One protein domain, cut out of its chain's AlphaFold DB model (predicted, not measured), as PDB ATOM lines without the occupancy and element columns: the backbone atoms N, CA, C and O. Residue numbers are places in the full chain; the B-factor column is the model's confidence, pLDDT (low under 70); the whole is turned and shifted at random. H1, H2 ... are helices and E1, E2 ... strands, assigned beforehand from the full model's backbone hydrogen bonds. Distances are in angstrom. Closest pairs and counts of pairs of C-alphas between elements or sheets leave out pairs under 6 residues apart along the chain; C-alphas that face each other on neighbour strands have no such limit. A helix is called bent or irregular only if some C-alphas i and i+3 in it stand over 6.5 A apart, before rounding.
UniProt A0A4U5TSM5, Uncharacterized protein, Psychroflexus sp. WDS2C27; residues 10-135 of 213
ATOM      1  N   LYS A  10       2.729  38.509  28.246       93.56
ATOM      2  CA  LYS A  10       3.582  37.566  28.976       93.56
ATOM      3  C   LYS A  10       4.614  38.339  29.792       93.56
ATOM      4  O   LYS A  10       5.379  39.123  29.236       93.56
ATOM      5  N   ALA A  11       4.672  38.084  31.095       93.88
ATOM      6  CA  ALA A  11       5.634  38.729  31.980       93.88
ATOM      7  C   ALA A  11       6.949  37.957  32.097       93.88
ATOM      8  O   ALA A  11       6.971  36.747  32.328       93.88
ATOM      9  N   TYR A  12       8.045  38.701  32.005       92.69
ATOM     10  CA  TYR A  12       9.406  38.261  32.258       92.69
ATOM     11  C   TYR A  12       9.861  38.947  33.543       92.69
ATOM     12  O   TYR A  12      10.044  40.163  33.592       92.69
ATOM     13  N   ASN A  13       9.974  38.163  34.610       91.25
ATOM     14  CA  ASN A  13      10.365  38.621  35.940       91.25
ATOM     15  C   ASN A  13      11.542  37.785  36.463       91.25
ATOM     16  O   ASN A  13      12.077  36.932  35.757       91.25
ATOM     17  N   SER A  14      11.919  37.983  37.725       84.94
ATOM     18  CA  SER A  14      13.055  37.307  38.364       84.94
ATOM     19  C   SER A  14      13.077  35.776  38.292       84.94
ATOM     20  O   SER A  14      14.124  35.207  38.583       84.94
ATOM     21  N   LYS A  15      11.959  35.118  37.959       86.62
ATOM     22  CA  LYS A  15      11.866  33.659  37.805       86.62
ATOM     23  C   LYS A  15      12.260  33.169  36.407       86.62
ATOM     24  O   LYS A  15      12.477  31.980  36.222       86.62
ATOM     25  N   HIS A  16      12.330  34.054  35.411       91.06
ATOM     26  CA  HIS A  16      12.702  33.667  34.052       91.06
ATOM     27  C   HIS A  16      14.200  33.339  33.970       91.06
ATOM     28  O   HIS A  16      15.024  34.115  34.454       91.06
ATOM     29  N   TRP A  17      14.564  32.242  33.296       89.75
ATOM     30  CA  TRP A  17      15.947  31.744  33.233       89.75
ATOM     31  C   TRP A  17      16.949  32.808  32.757       89.75
ATOM     32  O   TRP A  17      18.022  32.948  33.329       89.75
ATOM     33  N   MET A  18      16.581  33.623  31.761       86.88
ATOM     34  CA  MET A  18      17.465  34.666  31.221       86.88
ATOM     35  C   MET A  18      17.746  35.775  32.245       86.88
ATOM     36  O   MET A  18      18.842  36.326  32.293       86.88
ATOM     37  N   ILE A  19      16.767  36.067  33.106       91.38
ATOM     38  CA  ILE A  19      16.927  37.012  34.213       91.38
ATOM     39  C   ILE A  19      17.751  36.372  35.337       91.38
ATOM     40  O   ILE A  19      18.565  37.049  35.958       91.38
ATOM     41  N   LEU A  20      17.583  35.071  35.583       92.69
ATOM     42  CA  LEU A  20      18.420  34.338  36.529       92.69
ATOM     43  C   LEU A  20      19.888  34.330  36.085       92.69
ATOM     44  O   LEU A  20      20.746  34.701  36.880       92.69
ATOM     45  N   HIS A  21      20.163  34.008  34.817       90.50
ATOM     46  CA  HIS A  21      21.497  34.097  34.219       90.50
ATOM     47  C   HIS A  21      22.106  35.490  34.431       90.50
ATOM     48  O   HIS A  21      23.249  35.598  34.868       90.50
ATOM     49  N   TRP A  22      21.319  36.554  34.220       93.31
ATOM     50  CA  TRP A  22      21.780  37.919  34.470       93.31
ATOM     51  C   TRP A  22      22.226  38.142  35.923       93.31
ATOM     52  O   TRP A  22      23.221  38.814  36.179       93.31
ATOM     53  N   LYS A  23      21.505  37.572  36.894       95.00
ATOM     54  CA  LYS A  23      21.832  37.734  38.316       95.00
ATOM     55  C   LYS A  23      23.115  37.021  38.729       95.00
ATOM     56  O   LYS A  23      23.824  37.539  39.584       95.00
ATOM     57  N   ILE A  24      23.370  35.840  38.170       95.56
ATOM     58  CA  ILE A  24      24.444  34.949  38.633       95.56
ATOM     59  C   ILE A  24      25.745  35.104  37.847       95.56
ATOM     60  O   ILE A  24      26.795  34.768  38.376       95.56
ATOM     61  N   ASN A  25      25.695  35.580  36.599       94.69
ATOM     62  CA  ASN A  25      26.881  35.649  35.750       94.69
ATOM     63  C   ASN A  25      27.841  36.736  36.266       94.69
ATOM     64  O   ASN A  25      27.503  37.920  36.178       94.69
ATOM     65  N   PRO A  26      29.035  36.378  36.770       93.44
ATOM     66  CA  PRO A  26      29.928  37.350  37.379       93.44
ATOM     67  C   PRO A  26      30.414  38.400  36.382       93.44
ATOM     68  O   PRO A  26      30.515  39.564  36.745       93.44
ATOM     69  N   GLY A  27      30.614  38.050  35.106       90.44
ATOM     70  CA  GLY A  27      31.098  38.983  34.082       90.44
ATOM     71  C   GLY A  27      30.177  40.185  33.833       90.44
ATOM     72  O   GLY A  27      30.633  41.232  33.376       90.44
ATOM     73  N   LEU A  28      28.893  40.087  34.196       93.88
ATOM     74  CA  LEU A  28      27.930  41.175  34.014       93.88
ATOM     75  C   LEU A  28      28.114  42.343  34.988       93.88
ATOM     76  O   LEU A  28      27.461  43.374  34.806       93.88
ATOM     77  N   PHE A  29      29.021  42.252  35.970       95.31
ATOM     78  CA  PHE A  29      29.370  43.428  36.773       95.31
ATOM     79  C   PHE A  29      29.946  44.556  35.908       95.31
ATOM     80  O   PHE A  29      29.712  45.727  36.205       95.31
ATOM     81  N   ILE A  30      30.643  44.228  34.811       93.62
ATOM     82  CA  ILE A  30      31.166  45.225  33.868       93.62
ATOM     83  C   ILE A  30      29.997  45.974  33.221       93.62
ATOM     84  O   ILE A  30      29.973  47.206  33.189       93.62
ATOM     85  N   ASN A  31      28.977  45.245  32.770       94.12
ATOM     86  CA  ASN A  31      27.773  45.837  32.201       94.12
ATOM     87  C   ASN A  31      27.051  46.725  33.225       94.12
ATOM     88  O   ASN A  31      26.715  47.860  32.894       94.12
ATOM     89  N   GLU A  32      26.834  46.255  34.458       96.00
ATOM     90  CA  GLU A  32      26.070  47.010  35.461       96.00
ATOM     91  C   GLU A  32      26.833  48.198  36.060       96.00
ATOM     92  O   GLU A  32      26.278  49.296  36.141       96.00
ATOM     93  N   LEU A  33      28.077  47.997  36.497       96.00
ATOM     94  CA  LEU A  33      28.823  48.987  37.275       96.00
ATOM     95  C   LEU A  33      29.657  49.916  36.393       96.00
ATOM     96  O   LEU A  33      29.679  51.120  36.637       96.00
ATOM     97  N   ILE A  34      30.298  49.388  35.346       95.38
ATOM     98  CA  ILE A  34      31.164  50.189  34.469       95.38
ATOM     99  C   ILE A  34      30.326  50.886  33.398       95.38
ATOM    100  O   ILE A  34      30.307  52.113  33.314       95.38
ATOM    101  N   LEU A  35      29.565  50.118  32.612       95.94
ATOM    102  CA  LEU A  35      28.782  50.670  31.501       95.94
ATOM    103  C   LEU A  35      27.441  51.271  31.948       95.94
ATOM    104  O   LEU A  35      26.854  52.086  31.234       95.94
ATOM    105  N   GLY A  36      26.924  50.879  33.114       96.56
ATOM    106  CA  GLY A  36      25.614  51.319  33.590       96.56
ATOM    107  C   GLY A  36      24.449  50.707  32.810       96.56
ATOM    108  O   GLY A  36      23.392  51.323  32.716       96.56
ATOM    109  N   GLN A  37      24.616  49.538  32.197       96.62
ATOM    110  CA  GLN A  37      23.516  48.783  31.603       96.62
ATOM    111  C   GLN A  37      22.657  48.168  32.711       96.62
ATOM    112  O   GLN A  37      23.177  47.606  33.673       96.62
ATOM    113  N   ARG A  38      21.330  48.245  32.588       95.50
ATOM    114  CA  ARG A  38      20.405  47.694  33.588       95.50
ATOM    115  C   ARG A  38      19.312  46.866  32.942       95.50
ATOM    116  O   ARG A  38      18.829  47.211  31.867       95.50
ATOM    117  N   LEU A  39      18.876  45.830  33.655       94.94
ATOM    118  CA  LEU A  39      17.710  45.035  33.289       94.94
ATOM    119  C   LEU A  39      16.540  45.366  34.237       94.94
ATOM    120  O   LEU A  39      16.712  45.305  35.461       94.94
ATOM    121  N   PRO A  40      15.360  45.763  33.730       95.31
ATOM    122  CA  PRO A  40      14.212  46.088  34.577       95.31
ATOM    123  C   PRO A  40      13.746  44.857  35.368       95.31
ATOM    124  O   PRO A  40      13.916  43.716  34.939       95.31
ATOM    125  N   LYS A  41      13.124  45.074  36.535       94.94
ATOM    126  CA  LYS A  41      12.565  43.968  37.342       94.94
ATOM    127  C   LYS A  41      11.421  43.231  36.645       94.94
ATOM    128  O   LYS A  41      11.172  42.065  36.951       94.94
ATOM    129  N   LEU A  42      10.716  43.931  35.763       94.56
ATOM    130  CA  LEU A  42       9.586  43.427  35.005       94.56
ATOM    131  C   LEU A  42       9.703  43.924  33.566       94.56
ATOM    132  O   LEU A  42       9.751  45.130  33.337       94.56
ATOM    133  N   SER A  43       9.680  42.984  32.630       95.31
ATOM    134  CA  SER A  43       9.416  43.252  31.218       95.31
ATOM    135  C   SER A  43       8.157  42.506  30.802       95.31
ATOM    136  O   SER A  43       7.862  41.422  31.312       95.31
ATOM    137  N   LEU A  44       7.411  43.082  29.873       95.62
ATOM    138  CA  LEU A  44       6.219  42.493  29.284       95.62
ATOM    139  C   LEU A  44       6.483  42.221  27.808       95.62
ATOM    140  O   LEU A  44       7.218  42.944  27.150       95.62
ATOM    141  N   VAL A  45       5.879  41.167  27.289       95.00
ATOM    142  CA  VAL A  45       5.940  40.814  25.876       95.00
ATOM    143  C   VAL A  45       4.507  40.647  25.393       95.00
ATOM    144  O   VAL A  45       3.775  39.817  25.939       95.00
ATOM    145  N   ASP A  46       4.097  41.434  24.401       94.44
ATOM    146  CA  ASP A  46       2.767  41.320  23.800       94.44
ATOM    147  C   ASP A  46       2.668  39.992  23.038       94.44
ATOM    148  O   ASP A  46       3.509  39.679  22.190       94.44
ATOM    149  N   LYS A  47       1.681  39.168  23.391       92.44
ATOM    150  CA  LYS A  47       1.422  37.877  22.743       92.44
ATOM    151  C   LYS A  47       0.575  38.026  21.485       92.44
ATOM    152  O   LYS A  47       0.692  37.182  20.618       92.44
ATOM    153  N   THR A  48      -0.229  39.079  21.388       90.38
ATOM    154  CA  THR A  48      -1.209  39.293  20.309       90.38
ATOM    155  C   THR A  48      -0.588  39.910  19.057       90.38
ATOM    156  O   THR A  48      -1.116  39.782  17.954       90.38
ATOM    157  N   SER A  49       0.568  40.562  19.203       89.88
ATOM    158  CA  SER A  49       1.294  41.160  18.086       89.88
ATOM    159  C   SER A  49       2.098  40.121  17.302       89.88
ATOM    160  O   SER A  49       2.889  39.380  17.883       89.88
ATOM    161  N   SER A  50       1.991  40.133  15.971       89.19
ATOM    162  CA  SER A  50       2.831  39.317  15.076       89.19
ATOM    163  C   SER A  50       4.232  39.887  14.842       89.19
ATOM    164  O   SER A  50       5.007  39.309  14.084       89.19
ATOM    165  N   LYS A  51       4.560  41.029  15.454       90.00
ATOM    166  CA  LYS A  51       5.866  41.675  15.305       90.00
ATOM    167  C   LYS A  51       7.002  40.828  15.907       90.00
ATOM    168  O   LYS A  51       6.744  39.953  16.744       90.00
ATOM    169  N   PRO A  52       8.263  41.095  15.526       90.62
ATOM    170  CA  PRO A  52       9.433  40.516  16.181       90.62
ATOM    171  C   PRO A  52       9.435  40.747  17.696       90.62
ATOM    172  O   PRO A  52       8.899  41.745  18.188       90.62
ATOM    173  N   LEU A  53      10.078  39.847  18.449       91.19
ATOM    174  CA  LEU A  53      10.169  39.917  19.912       91.19
ATOM    175  C   LEU A  53      10.647  41.287  20.405       91.19
ATOM    176  O   LEU A  53      10.094  41.803  21.374       91.19
ATOM    177  N   ILE A  54      11.642  41.878  19.742       88.81
ATOM    178  CA  ILE A  54      12.196  43.173  20.150       88.81
ATOM    179  C   ILE A  54      11.177  44.319  20.055       88.81
ATOM    180  O   ILE A  54      11.188  45.206  20.900       88.81
ATOM    181  N   GLU A  55      10.260  44.274  19.087       89.75
ATOM    182  CA  GLU A  55       9.256  45.325  18.853       89.75
ATOM    183  C   GLU A  55       7.988  45.158  19.690       89.75
ATOM    184  O   GLU A  55       7.243  46.109  19.900       89.75
ATOM    185  N   ARG A  56       7.717  43.941  20.164       92.69
ATOM    186  CA  ARG A  56       6.579  43.653  21.049       92.69
ATOM    187  C   ARG A  56       6.984  43.553  22.521       92.69
ATOM    188  O   ARG A  56       6.179  43.136  23.354       92.69
ATOM    189  N   SER A  57       8.235  43.892  22.832       94.25
ATOM    190  CA  SER A  57       8.764  43.952  24.192       94.25
ATOM    191  C   SER A  57       8.505  45.327  24.794       94.25
ATOM    192  O   SER A  57       8.812  46.356  24.200       94.25
ATOM    193  N   LEU A  58       7.963  45.338  26.004       96.00
ATOM    194  CA  LEU A  58       7.531  46.527  26.718       96.00
ATOM    195  C   LEU A  58       8.119  46.539  28.128       96.00
ATOM    196  O   LEU A  58       8.284  45.497  28.765       96.00
ATOM    197  N   ILE A  59       8.388  47.731  28.647       96.50
ATOM    198  CA  ILE A  59       8.833  47.942  30.022       96.50
ATOM    199  C   ILE A  59       7.817  48.857  30.701       96.50
ATOM    200  O   ILE A  59       7.707  50.035  30.349       96.50
ATOM    201  N   PRO A  60       7.039  48.336  31.660       96.75
ATOM    202  CA  PRO A  60       6.070  49.149  32.362       96.75
ATOM    203  C   PRO A  60       6.732  50.003  33.446       96.75
ATOM    204  O   PRO A  60       7.561  49.523  34.225       96.75
ATOM    205  N   CYS A  61       6.302  51.258  33.559       96.62
ATOM    206  CA  CYS A  61       6.663  52.106  34.688       96.62
ATOM    207  C   CYS A  61       5.707  51.854  35.871       96.62
ATOM    208  O   CYS A  61       4.497  52.025  35.713       96.62
ATOM    209  N   PRO A  62       6.193  51.480  37.071       95.31
ATOM    210  CA  PRO A  62       5.323  51.239  38.226       95.31
ATOM    211  C   PRO A  62       4.702  52.519  38.802       95.31
ATOM    212  O   PRO A  62       3.741  52.421  39.560       95.31
ATOM    213  N   HIS A  63       5.243  53.687  38.447       95.69
ATOM    214  CA  HIS A  63       4.836  54.985  38.988       95.69
ATOM    215  C   HIS A  63       3.678  55.593  38.194       95.69
ATOM    216  O   HIS A  63       2.615  55.844  38.749       95.69
ATOM    217  N   CYS A  64       3.844  55.758  36.876       95.56
ATOM    218  CA  CYS A  64       2.823  56.350  36.001       95.56
ATOM    219  C   CYS A  64       2.023  55.331  35.180       95.56
ATOM    220  O   CYS A  64       1.164  55.722  34.399       95.56
ATOM    221  N   LYS A  65       2.306  54.027  35.327       94.31
ATOM    222  CA  LYS A  65       1.631  52.910  34.634       94.31
ATOM    223  C   LYS A  65       1.782  52.895  33.105       94.31
ATOM    224  O   LYS A  65       1.263  51.991  32.459       94.31
ATOM    225  N   THR A  66       2.538  53.828  32.528       95.44
ATOM    226  CA  THR A  66       2.866  53.853  31.097       95.44
ATOM    227  C   THR A  66       3.676  52.620  30.703       95.44
ATOM    228  O   THR A  66       4.631  52.242  31.389       95.44
ATOM    229  N   PHE A  67       3.308  51.999  29.582       95.56
ATOM    230  CA  PHE A  67       4.087  50.933  28.956       95.56
ATOM    231  C   PHE A  67       5.004  51.547  27.904       95.56
ATOM    232  O   PHE A  67       4.537  52.112  26.920       95.56
ATOM    233  N   HIS A  68       6.310  51.446  28.124       95.88
ATOM    234  CA  HIS A  68       7.311  51.940  27.186       95.88
ATOM    235  C   HIS A  68       7.762  50.824  26.252       95.88
ATOM    236  O   HIS A  68       7.934  49.691  26.698       95.88
ATOM    237  N   ASP A  69       8.026  51.151  24.989       94.81
ATOM    238  CA  ASP A  69       8.762  50.263  24.085       94.81
ATOM    239  C   ASP A  69      10.144  49.962  24.691       94.81
ATOM    240  O   ASP A  69      10.846  50.879  25.130       94.81
ATOM    241  N   ALA A  70      10.551  48.689  24.737       93.56
ATOM    242  CA  ALA A  70      11.854  48.294  25.268       93.56
ATOM    243  C   ALA A  70      13.029  48.966  24.528       93.56
ATOM    244  O   ALA A  70      14.073  49.217  25.136       93.56
ATOM    245  N   LYS A  71      12.846  49.346  23.253       93.19
ATOM    246  CA  LYS A  71      13.822  50.101  22.454       93.19
ATOM    247  C   LYS A  71      14.136  51.485  23.025       93.19
ATOM    248  O   LYS A  71      15.167  52.059  22.666       93.19
ATOM    249  N   THR A  72      13.321  51.992  23.953       95.31
ATOM    250  CA  THR A  72      13.596  53.213  24.731       95.31
ATOM    251  C   THR A  72      14.956  53.158  25.429       95.31
ATOM    252  O   THR A  72      15.599  54.195  25.548       95.31
ATOM    253  N   TRP A  73      15.432  51.971  25.833       95.25
ATOM    254  CA  TRP A  73      16.743  51.760  26.469       95.25
ATOM    255  C   TRP A  73      17.634  50.842  25.625       95.25
ATOM    256  O   TRP A  73      18.136  49.821  26.094       95.25
ATOM    257  N   SER A  74      17.814  51.193  24.350       91.75
ATOM    258  CA  SER A  74      18.590  50.412  23.381       91.75
ATOM    259  C   SER A  74      19.850  51.137  22.909       91.75
ATOM    260  O   SER A  74      20.004  52.349  23.059       91.75
ATOM    261  N   ALA A  75      20.774  50.380  22.310       89.44
ATOM    262  CA  ALA A  75      21.970  50.950  21.699       89.44
ATOM    263  C   ALA A  75      21.617  51.835  20.489       89.44
ATOM    264  O   ALA A  75      22.241  52.873  20.296       89.44
ATOM    265  N   GLN A  76      20.568  51.478  19.735       87.50
ATOM    266  CA  GLN A  76      20.072  52.244  18.582       87.50
ATOM    267  C   GLN A  76      19.624  53.668  18.949       87.50
ATOM    268  O   GLN A  76      19.738  54.568  18.116       87.50
ATOM    269  N   ASN A  77      19.143  53.853  20.183       91.25
ATOM    270  CA  ASN A  77      18.726  55.138  20.745       91.25
ATOM    271  C   ASN A  77      19.787  55.780  21.658       91.25
ATOM    272  O   ASN A  77      19.517  56.787  22.302       91.25
ATOM    273  N   GLY A  78      20.996  55.211  21.758       92.25
ATOM    274  CA  GLY A  78      22.062  55.753  22.618       92.25
ATOM    275  C   GLY A  78      21.751  55.699  24.126       92.25
ATOM    276  O   GLY A  78      22.412  56.350  24.942       92.25
ATOM    277  N   THR A  79      20.749  54.915  24.521       95.31
ATOM    278  CA  THR A  79      20.171  54.898  25.875       95.31
ATOM    279  C   THR A  79      20.330  53.558  26.594       95.31
ATOM    280  O   THR A  79      19.938  53.448  27.753       95.31
ATOM    281  N   ALA A  80      20.959  52.554  25.972       94.00
ATOM    282  CA  ALA A  80      21.250  51.257  26.607       94.00
ATOM    283  C   ALA A  80      22.148  51.358  27.854       94.00
ATOM    284  O   ALA A  80      22.000  50.582  28.801       94.00
ATOM    285  N   PHE A  81      23.078  52.311  27.854       96.06
ATOM    286  CA  PHE A  81      24.109  52.473  28.880       96.06
ATOM    287  C   PHE A  81      23.873  53.715  29.742       96.06
ATOM    288  O   PHE A  81      22.949  54.495  29.496       96.06
ATOM    289  N   LYS A  82      24.747  53.935  30.731       96.56
ATOM    290  CA  LYS A  82      24.722  55.092  31.641       96.56
ATOM    291  C   LYS A  82      23.449  55.172  32.487       96.56
ATOM    292  O   LYS A  82      22.978  56.263  32.791       96.56
ATOM    293  N   ASN A  83      22.883  54.032  32.870       97.12
ATOM    294  CA  ASN A  83      21.659  53.900  33.664       97.12
ATOM    295  C   ASN A  83      21.947  53.394  35.093       97.12
ATOM    296  O   ASN A  83      21.171  52.625  35.647       97.12
ATOM    297  N   TRP A  84      23.062  53.801  35.714       96.12
ATOM    298  CA  TRP A  84      23.563  53.226  36.978       96.12
ATOM    299  C   TRP A  84      22.548  53.165  38.131       96.12
ATOM    300  O   TRP A  84      22.595  52.242  38.942       96.12
ATOM    301  N   PHE A  85      21.601  54.106  38.203       96.00
ATOM    302  CA  PHE A  85      20.593  54.145  39.269       96.00
ATOM    303  C   PHE A  85      19.281  53.420  38.927       96.00
ATOM    304  O   PHE A  85      18.424  53.283  39.799       96.00
ATOM    305  N   GLY A  86      19.127  52.925  37.698       96.50
ATOM    306  CA  GLY A  86      17.899  52.338  37.165       96.50
ATOM    307  C   GLY A  86      17.518  52.954  35.821       96.50
ATOM    308  O   GLY A  86      18.227  53.813  35.296       96.50
ATOM    309  N   LEU A  87      16.398  52.514  35.252       97.62
ATOM    310  CA  LEU A  87      15.919  53.063  33.985       97.62
ATOM    311  C   LEU A  87      15.108  54.335  34.245       97.62
ATOM    312  O   LEU A  87      14.183  54.327  35.050       97.62
ATOM    313  N   TYR A  88      15.444  55.429  33.571       97.88
ATOM    314  CA  TYR A  88      14.674  56.670  33.646       97.88
ATOM    315  C   TYR A  88      13.386  56.563  32.826       97.88
ATOM    316  O   TYR A  88      13.444  56.168  31.662       97.88
ATOM    317  N   CYS A  89      12.242  56.925  33.410       97.56
ATOM    318  CA  CYS A  89      10.963  56.982  32.710       97.56
ATOM    319  C   CYS A  89      10.789  58.339  32.003       97.56
ATOM    320  O   CYS A  89      10.641  59.353  32.687       97.56
ATOM    321  N   PRO A  90      10.705  58.389  30.659       96.62
ATOM    322  CA  PRO A  90      10.513  59.652  29.945       96.62
ATOM    323  C   PRO A  90       9.133  60.288  30.164       96.62
ATOM    324  O   PRO A  90       8.975  61.471  29.896       96.62
ATOM    325  N   ASN A  91       8.149  59.531  30.662       96.94
ATOM    326  CA  ASN A  91       6.792  60.035  30.875       96.94
ATOM    327  C   ASN A  91       6.605  60.747  32.225       96.94
ATOM    328  O   ASN A  91       5.908  61.749  32.287       96.94
ATOM    329  N   CYS A  92       7.184  60.227  33.312       96.69
ATOM    330  CA  CYS A  92       6.999  60.801  34.656       96.69
ATOM    331  C   CYS A  92       8.291  61.240  35.349       96.69
ATOM    332  O   CYS A  92       8.234  61.732  36.466       96.69
ATOM    333  N   GLY A  93       9.455  61.036  34.731       96.81
ATOM    334  CA  GLY A  93      10.749  61.402  35.309       96.81
ATOM    335  C   GLY A  93      11.261  60.455  36.400       96.81
ATOM    336  O   GLY A  93      12.426  60.534  36.784       96.81
ATOM    337  N   GLU A  94      10.429  59.529  36.874       96.88
ATOM    338  CA  GLU A  94      10.797  58.594  37.932       96.88
ATOM    339  C   GLU A  94      11.697  57.449  37.456       96.88
ATOM    340  O   GLU A  94      11.771  57.097  36.273       96.88
ATOM    341  N   ILE A  95      12.372  56.819  38.418       97.50
ATOM    342  CA  ILE A  95      13.270  55.690  38.161       97.50
ATOM    343  C   ILE A  95      12.486  54.376  38.213       97.50
ATOM    344  O   ILE A  95      11.940  53.984  39.248       97.50
ATOM    345  N   ILE A  96      12.488  53.649  37.098       97.44
ATOM    346  CA  ILE A  96      11.962  52.293  36.984       97.44
ATOM    347  C   ILE A  96      12.959  51.323  37.643       97.44
ATOM    348  O   ILE A  96      14.155  51.331  37.321       97.44
ATOM    349  N   PRO A  97      12.496  50.463  38.565       94.75
ATOM    350  CA  PRO A  97      13.368  49.587  39.326       94.75
ATOM    351  C   PRO A  97      13.953  48.463  38.462       94.75
ATOM    352  O   PRO A  97      13.252  47.781  37.708       94.75
ATOM    353  N   CYS A  98      15.241  48.205  38.668       96.00
ATOM    354  CA  CYS A  98      16.007  47.165  37.983       96.00
ATOM    355  C   CYS A  98      16.427  46.048  38.937       96.00
ATOM    356  O   CYS A  98      16.442  46.228  40.160       96.00
ATOM    357  N   ILE A  99      16.749  44.884  38.378       95.12
ATOM    358  CA  ILE A  99      17.450  43.838  39.124       95.12
ATOM    359  C   ILE A  99      18.916  44.230  39.316       95.12
ATOM    360  O   ILE A  99      19.427  45.094  38.607       95.12
ATOM    361  N   PHE A 100      19.574  43.573  40.262       94.62
ATOM    362  CA  PHE A 100      21.021  43.619  40.403       94.62
ATOM    363  C   PHE A 100      21.612  42.239  40.169       94.62
ATOM    364  O   PHE A 100      21.024  41.228  40.568       94.62
ATOM    365  N   ASN A 101      22.791  42.233  39.569       96.94
ATOM    366  CA  ASN A 101      23.691  41.100  39.548       96.94
ATOM    367  C   ASN A 101      24.345  40.897  40.929       96.94
ATOM    368  O   ASN A 101      24.677  41.861  41.618       96.94
ATOM    369  N   TYR A 102      24.518  39.644  41.353       96.50
ATOM    370  CA  TYR A 102      25.033  39.318  42.685       96.50
ATOM    371  C   TYR A 102      26.486  39.750  42.869       96.50
ATOM    372  O   TYR A 102      26.810  40.351  43.890       96.50
ATOM    373  N   THR A 103      27.341  39.556  41.865       97.19
ATOM    374  CA  THR A 103      28.724  40.056  41.890       97.19
ATOM    375  C   THR A 103      28.756  41.578  41.984       97.19
ATOM    376  O   THR A 103      29.531  42.132  42.759       97.19
ATOM    377  N   SER A 104      27.850  42.266  41.282       97.00
ATOM    378  CA  SER A 104      27.718  43.725  41.396       97.00
ATOM    379  C   SER A 104      27.338  44.168  42.810       97.00
ATOM    380  O   SER A 104      27.888  45.146  43.310       97.00
ATOM    381  N   LEU A 105      26.433  43.444  43.481       96.94
ATOM    382  CA  LEU A 105      26.072  43.726  44.876       96.94
ATOM    383  C   LEU A 105      27.251  43.525  45.827       96.94
ATOM    384  O   LEU A 105      27.460  44.371  46.690       96.94
ATOM    385  N   VAL A 106      28.027  42.452  45.657       97.75
ATOM    386  CA  VAL A 106      29.223  42.194  46.472       97.75
ATOM    387  C   VAL A 106      30.238  43.324  46.299       97.75
ATOM    388  O   VAL A 106      30.678  43.900  47.290       97.75
ATOM    389  N   ILE A 107      30.550  43.716  45.059       96.81
ATOM    390  CA  ILE A 107      31.482  44.820  44.783       96.81
ATOM    391  C   ILE A 107      30.979  46.129  45.403       96.81
ATOM    392  O   ILE A 107      31.750  46.848  46.039       96.81
ATOM    393  N   LEU A 108      29.690  46.447  45.259       95.69
ATOM    394  CA  LEU A 108      29.100  47.643  45.866       95.69
ATOM    395  C   LEU A 108      29.164  47.597  47.397       95.69
ATOM    396  O   LEU A 108      29.470  48.616  48.007       95.69
ATOM    397  N   ALA A 109      28.914  46.442  48.016       96.44
ATOM    398  CA  ALA A 109      28.996  46.280  49.465       96.44
ATOM    399  C   ALA A 109      30.430  46.482  49.978       96.44
ATOM    400  O   ALA A 109      30.638  47.243  50.917       96.44
ATOM    401  N   LEU A 110      31.420  45.871  49.322       97.12
ATOM    402  CA  LEU A 110      32.832  45.997  49.700       97.12
ATOM    403  C   LEU A 110      33.380  47.411  49.463       97.12
ATOM    404  O   LEU A 110      34.183  47.907  50.246       97.12
ATOM    405  N   SER A 111      32.925  48.084  48.404       95.56
ATOM    406  CA  SER A 111      33.353  49.453  48.074       95.56
ATOM    407  C   SER A 111      32.533  50.548  48.763       95.56
ATOM    408  O   SER A 111      32.853  51.726  48.603       95.56
ATOM    409  N   TYR A 112      31.487  50.192  49.517       95.69
ATOM    410  CA  TYR A 112      30.522  51.127  50.108       95.69
ATOM    411  C   TYR A 112      31.156  52.330  50.832       95.69
ATOM    412  O   TYR A 112      30.714  53.454  50.562       95.69
ATOM    413  N   PRO A 113      32.208  52.165  51.666       95.88
ATOM    414  CA  PRO A 113      32.827  53.292  52.369       95.88
ATOM    415  C   PRO A 113      33.360  54.396  51.443       95.88
ATOM    416  O   PRO A 113      33.394  55.558  51.833       95.88
ATOM    417  N   ILE A 114      33.738  54.058  50.206       94.81
ATOM    418  CA  ILE A 114      34.367  54.988  49.255       94.81
ATOM    419  C   ILE A 114      33.339  55.954  48.649       94.81
ATOM    420  O   ILE A 114      33.638  57.120  48.399       94.81
ATOM    421  N   TRP A 115      32.117  55.485  48.386       92.94
ATOM    422  CA  TRP A 115      31.139  56.232  47.586       92.94
ATOM    423  C   TRP A 115      29.841  56.570  48.320       92.94
ATOM    424  O   TRP A 115      29.037  57.349  47.796       92.94
ATOM    425  N   PHE A 116      29.615  56.032  49.522       93.31
ATOM    426  CA  PHE A 116      28.351  56.208  50.239       93.31
ATOM    427  C   PHE A 116      27.963  57.683  50.412       93.31
ATOM    428  O   PHE A 116      26.849  58.074  50.049       93.31
ATOM    429  N   SER A 117      28.909  58.515  50.853       94.12
ATOM    430  CA  SER A 117      28.712  59.951  51.091       94.12
ATOM    431  C   SER A 117      28.348  60.737  49.822       94.12
ATOM    432  O   SER A 117      27.710  61.789  49.894       94.12
ATOM    433  N   PHE A 118      28.703  60.228  48.639       95.62
ATOM    434  CA  PHE A 118      28.467  60.894  47.354       95.62
ATOM    435  C   PHE A 118      27.258  60.347  46.591       95.62
ATOM    436  O   PHE A 118      26.759  61.016  45.681       95.62
ATOM    437  N   LYS A 119      26.738  59.174  46.979       94.94
ATOM    438  CA  LYS A 119      25.661  58.450  46.283       94.94
ATOM    439  C   LYS A 119      24.483  59.347  45.905       94.94
ATOM    440  O   LYS A 119      24.036  59.334  44.759       94.94
ATOM    441  N   ASN A 120      23.973  60.129  46.856       95.56
ATOM    442  CA  ASN A 120      22.794  60.969  46.634       95.56
ATOM    443  C   ASN A 120      23.092  62.114  45.661       95.56
ATOM    444  O   ASN A 120      22.302  62.359  44.750       95.56
ATOM    445  N   LYS A 121      24.260  62.758  45.785       97.12
ATOM    446  CA  LYS A 121      24.696  63.815  44.858       97.12
ATOM    447  C   LYS A 121      24.849  63.269  43.438       97.12
ATOM    448  O   LYS A 121      24.367  63.882  42.487       97.12
ATOM    449  N   TRP A 122      25.463  62.095  43.287       96.00
ATOM    450  CA  TRP A 122      25.598  61.429  41.991       96.00
ATOM    451  C   TRP A 122      24.250  61.042  41.399       96.00
ATOM    452  O   TRP A 122      24.034  61.280  40.215       96.00
ATOM    453  N   LYS A 123      23.327  60.513  42.212       96.81
ATOM    454  CA  LYS A 123      21.971  60.169  41.774       96.81
ATOM    455  C   LYS A 123      21.232  61.388  41.231       96.81
ATOM    456  O   LYS A 123      20.662  61.301  40.150       96.81
ATOM    457  N   GLN A 124      21.275  62.516  41.937       96.81
ATOM    458  CA  GLN A 124      20.605  63.743  41.494       96.81
ATOM    459  C   GLN A 124      21.241  64.314  40.223       96.81
ATOM    460  O   GLN A 124      20.541  64.599  39.255       96.81
ATOM    461  N   LYS A 125      22.578  64.386  40.169       97.31
ATOM    462  CA  LYS A 125      23.305  64.827  38.967       97.31
ATOM    463  C   LYS A 125      23.041  63.913  37.769       97.31
ATOM    464  O   LYS A 125      22.955  64.383  36.638       97.31
ATOM    465  N   TRP A 126      22.933  62.609  38.010       97.31
ATOM    466  CA  TRP A 126      22.571  61.633  36.992       97.31
ATOM    467  C   TRP A 126      21.139  61.857  36.505       97.31
ATOM    468  O   TRP A 126      20.943  61.924  35.293       97.31
ATOM    469  N   LEU A 127      20.177  62.017  37.421       97.19
ATOM    470  CA  LEU A 127      18.758  62.185  37.110       97.19
ATOM    471  C   LEU A 127      18.504  63.464  36.303       97.19
ATOM    472  O   LEU A 127      17.826  63.408  35.283       97.19
ATOM    473  N   ALA A 128      19.138  64.577  36.682       97.00
ATOM    474  CA  ALA A 128      19.025  65.860  35.986       97.00
ATOM    475  C   ALA A 128      19.459  65.802  34.509       97.00
ATOM    476  O   ALA A 128      18.945  66.548  33.683       97.00
ATOM    477  N   LYS A 129      20.380  64.896  34.157       96.56
ATOM    478  CA  LYS A 129      20.845  64.697  32.774       96.56
ATOM    479  C   LYS A 129      19.955  63.765  31.953       96.56
ATOM    480  O   LYS A 129      20.146  63.666  30.746       96.56
ATOM    481  N   GLN A 130      19.044  63.021  32.582       96.38
ATOM    482  CA  GLN A 130      18.256  62.024  31.862       96.38
ATOM    483  C   GLN A 130      17.251  62.633  30.884       96.38
ATOM    484  O   GLN A 130      17.279  62.180  29.748       96.38
ATOM    485  N   PRO A 131      16.431  63.650  31.227       96.56
ATOM    486  CA  PRO A 131      15.386  64.146  30.329       96.56
ATOM    487  C   PRO A 131      15.882  64.441  28.911       96.56
ATOM    488  O   PRO A 131      15.258  64.032  27.937       96.56
ATOM    489  N   GLU A 132      17.049  65.075  28.788       95.75
ATOM    490  CA  GLU A 132      17.669  65.410  27.504       95.75
ATOM    491  C   GLU A 132      17.987  64.176  26.647       95.75
ATOM    492  O   GLU A 132      17.741  64.181  25.442       95.75
ATOM    493  N   ARG A 133      18.439  63.078  27.268       95.50
ATOM    494  CA  ARG A 133      18.783  61.826  26.575       95.50
ATOM    495  C   ARG A 133      17.586  61.142  25.917       95.50
ATOM    496  O   ARG A 133      17.795  60.298  25.054       95.50
ATOM    497  N   TYR A 134      16.359  61.467  26.334       95.12
ATOM    498  CA  TYR A 134      15.137  60.808  25.864       95.12
ATOM    499  C   TYR A 134      14.213  61.739  25.053       95.12
ATOM    500  O   TYR A 134      13.084  61.351  24.771       95.12
ATOM    501  N   LYS A 135      14.661  62.943  24.654       91.81
ATOM    502  CA  LYS A 135      13.841  63.876  23.848       91.81
ATOM    503  C   LYS A 135      13.608  63.396  22.412       91.81
ATOM    504  O   LYS A 135      12.499  63.502  21.908       91.81
TER     505      LYS A 135
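This is residues 10 to 135 of the 213 residues of an uncharacterized protein of Psychroflexus sp. WDS2C27 (UniProt A0A4U5TSM5). A small, twisted sheet of four short strands makes one end of this domain, and the long bent helix H4 arches over the other end like a bow, with residues 109 to 115 at its bend sticking out. H2 packs on the first arm, H4a, with H1 at the same foot of the bow; the second arm, H4b, folds back to H5, and the long link of residues 74 to 101 winds between the sheet and the bow. The printed part has 126 residues, with five named helices and four named strands in the order E1 H1 H2 E2 E3 E4 H3 H4 H5. The sheet runs E1 E2 E3 E4, antiparallel throughout, and the class is mixed, helices and strands. The whole is compact, with a radius of gyration of the C-alphas of 15.0 A, and only just elongated, spanning 49 by 33 by 25 A.

In the sheet, E1, residues 10 to 12, is an edge strand antiparallel to E2, residues 43 to 46, with N 12 and O 43 2.8 A apart. E2 and E3, residues 57 to 60, form a hairpin, with N 44 and O 58 2.8 A apart. E3 and E4, residues 67 to 69, form another, with N 59 and O 68 2.8 A apart. E2, E3 and E4 are a meander, each strand the antiparallel neighbour of the one before. From edge to edge the strands' lines turn by 104 degrees. H3, residues 70 to 73, is on the sheet at a height of 5.2 A, over none of its strands; its closest C-alphas to E3 are those of Ala 70 and Leu 58, 4.9 A apart. H4, residues 102 to 128, was assigned as one helix by its hydrogen bonds but is bent: C-alphas 110 and 113 are 7.8 A apart. Its arms H4a, residues 102 to 110, and H4b, residues 113 to 128, stand at a steep tilt of 63 degrees. H4b is irregular, with C-alphas 114 and 117 7.7 A apart, and has a kink of 51 degrees near residue 120. H2, residues 28 to 34, touches H4a, closest at the C-alphas of Phe 29 and Ser 104, 4.9 A, at a steep tilt of 40 degrees, the same way. H1, residues 17 to 24, only just touches H4a, with 3 pairs of C-alphas within 8 A, the closest Lys 23 and Tyr 102 at 5.6 A. H4b and H5, residues 130 to 133, meet only through their link. In H1, H2 and H4a every O i to N i+4 pair is within hydrogen-bond range, in H4b 8 of 12; H3 and H5 are too short for such a pair.

E1 begins at C-alpha 10, (3.582, 37.566, 28.976). E2 and E3 are each 10.1 A long, H1 10.6 A, H4a 12.4 A and H4b 24.8 A. H4a begins at C-alpha 102, (25.033, 39.318, 42.685), and H5 ends at C-alpha 133, (18.783, 61.826, 26.575).

The C-alphas farthest apart, those of Ser 50 and Pro 113, are 49.9 A apart. The printed part has no cut. The link from H3 to H4 is long, with 28 residues; within it residues 87 to 88 pair antiparallel with residues 95 to 96. The mean pLDDT of the printed part is 94.6, and no printed residue is under 70.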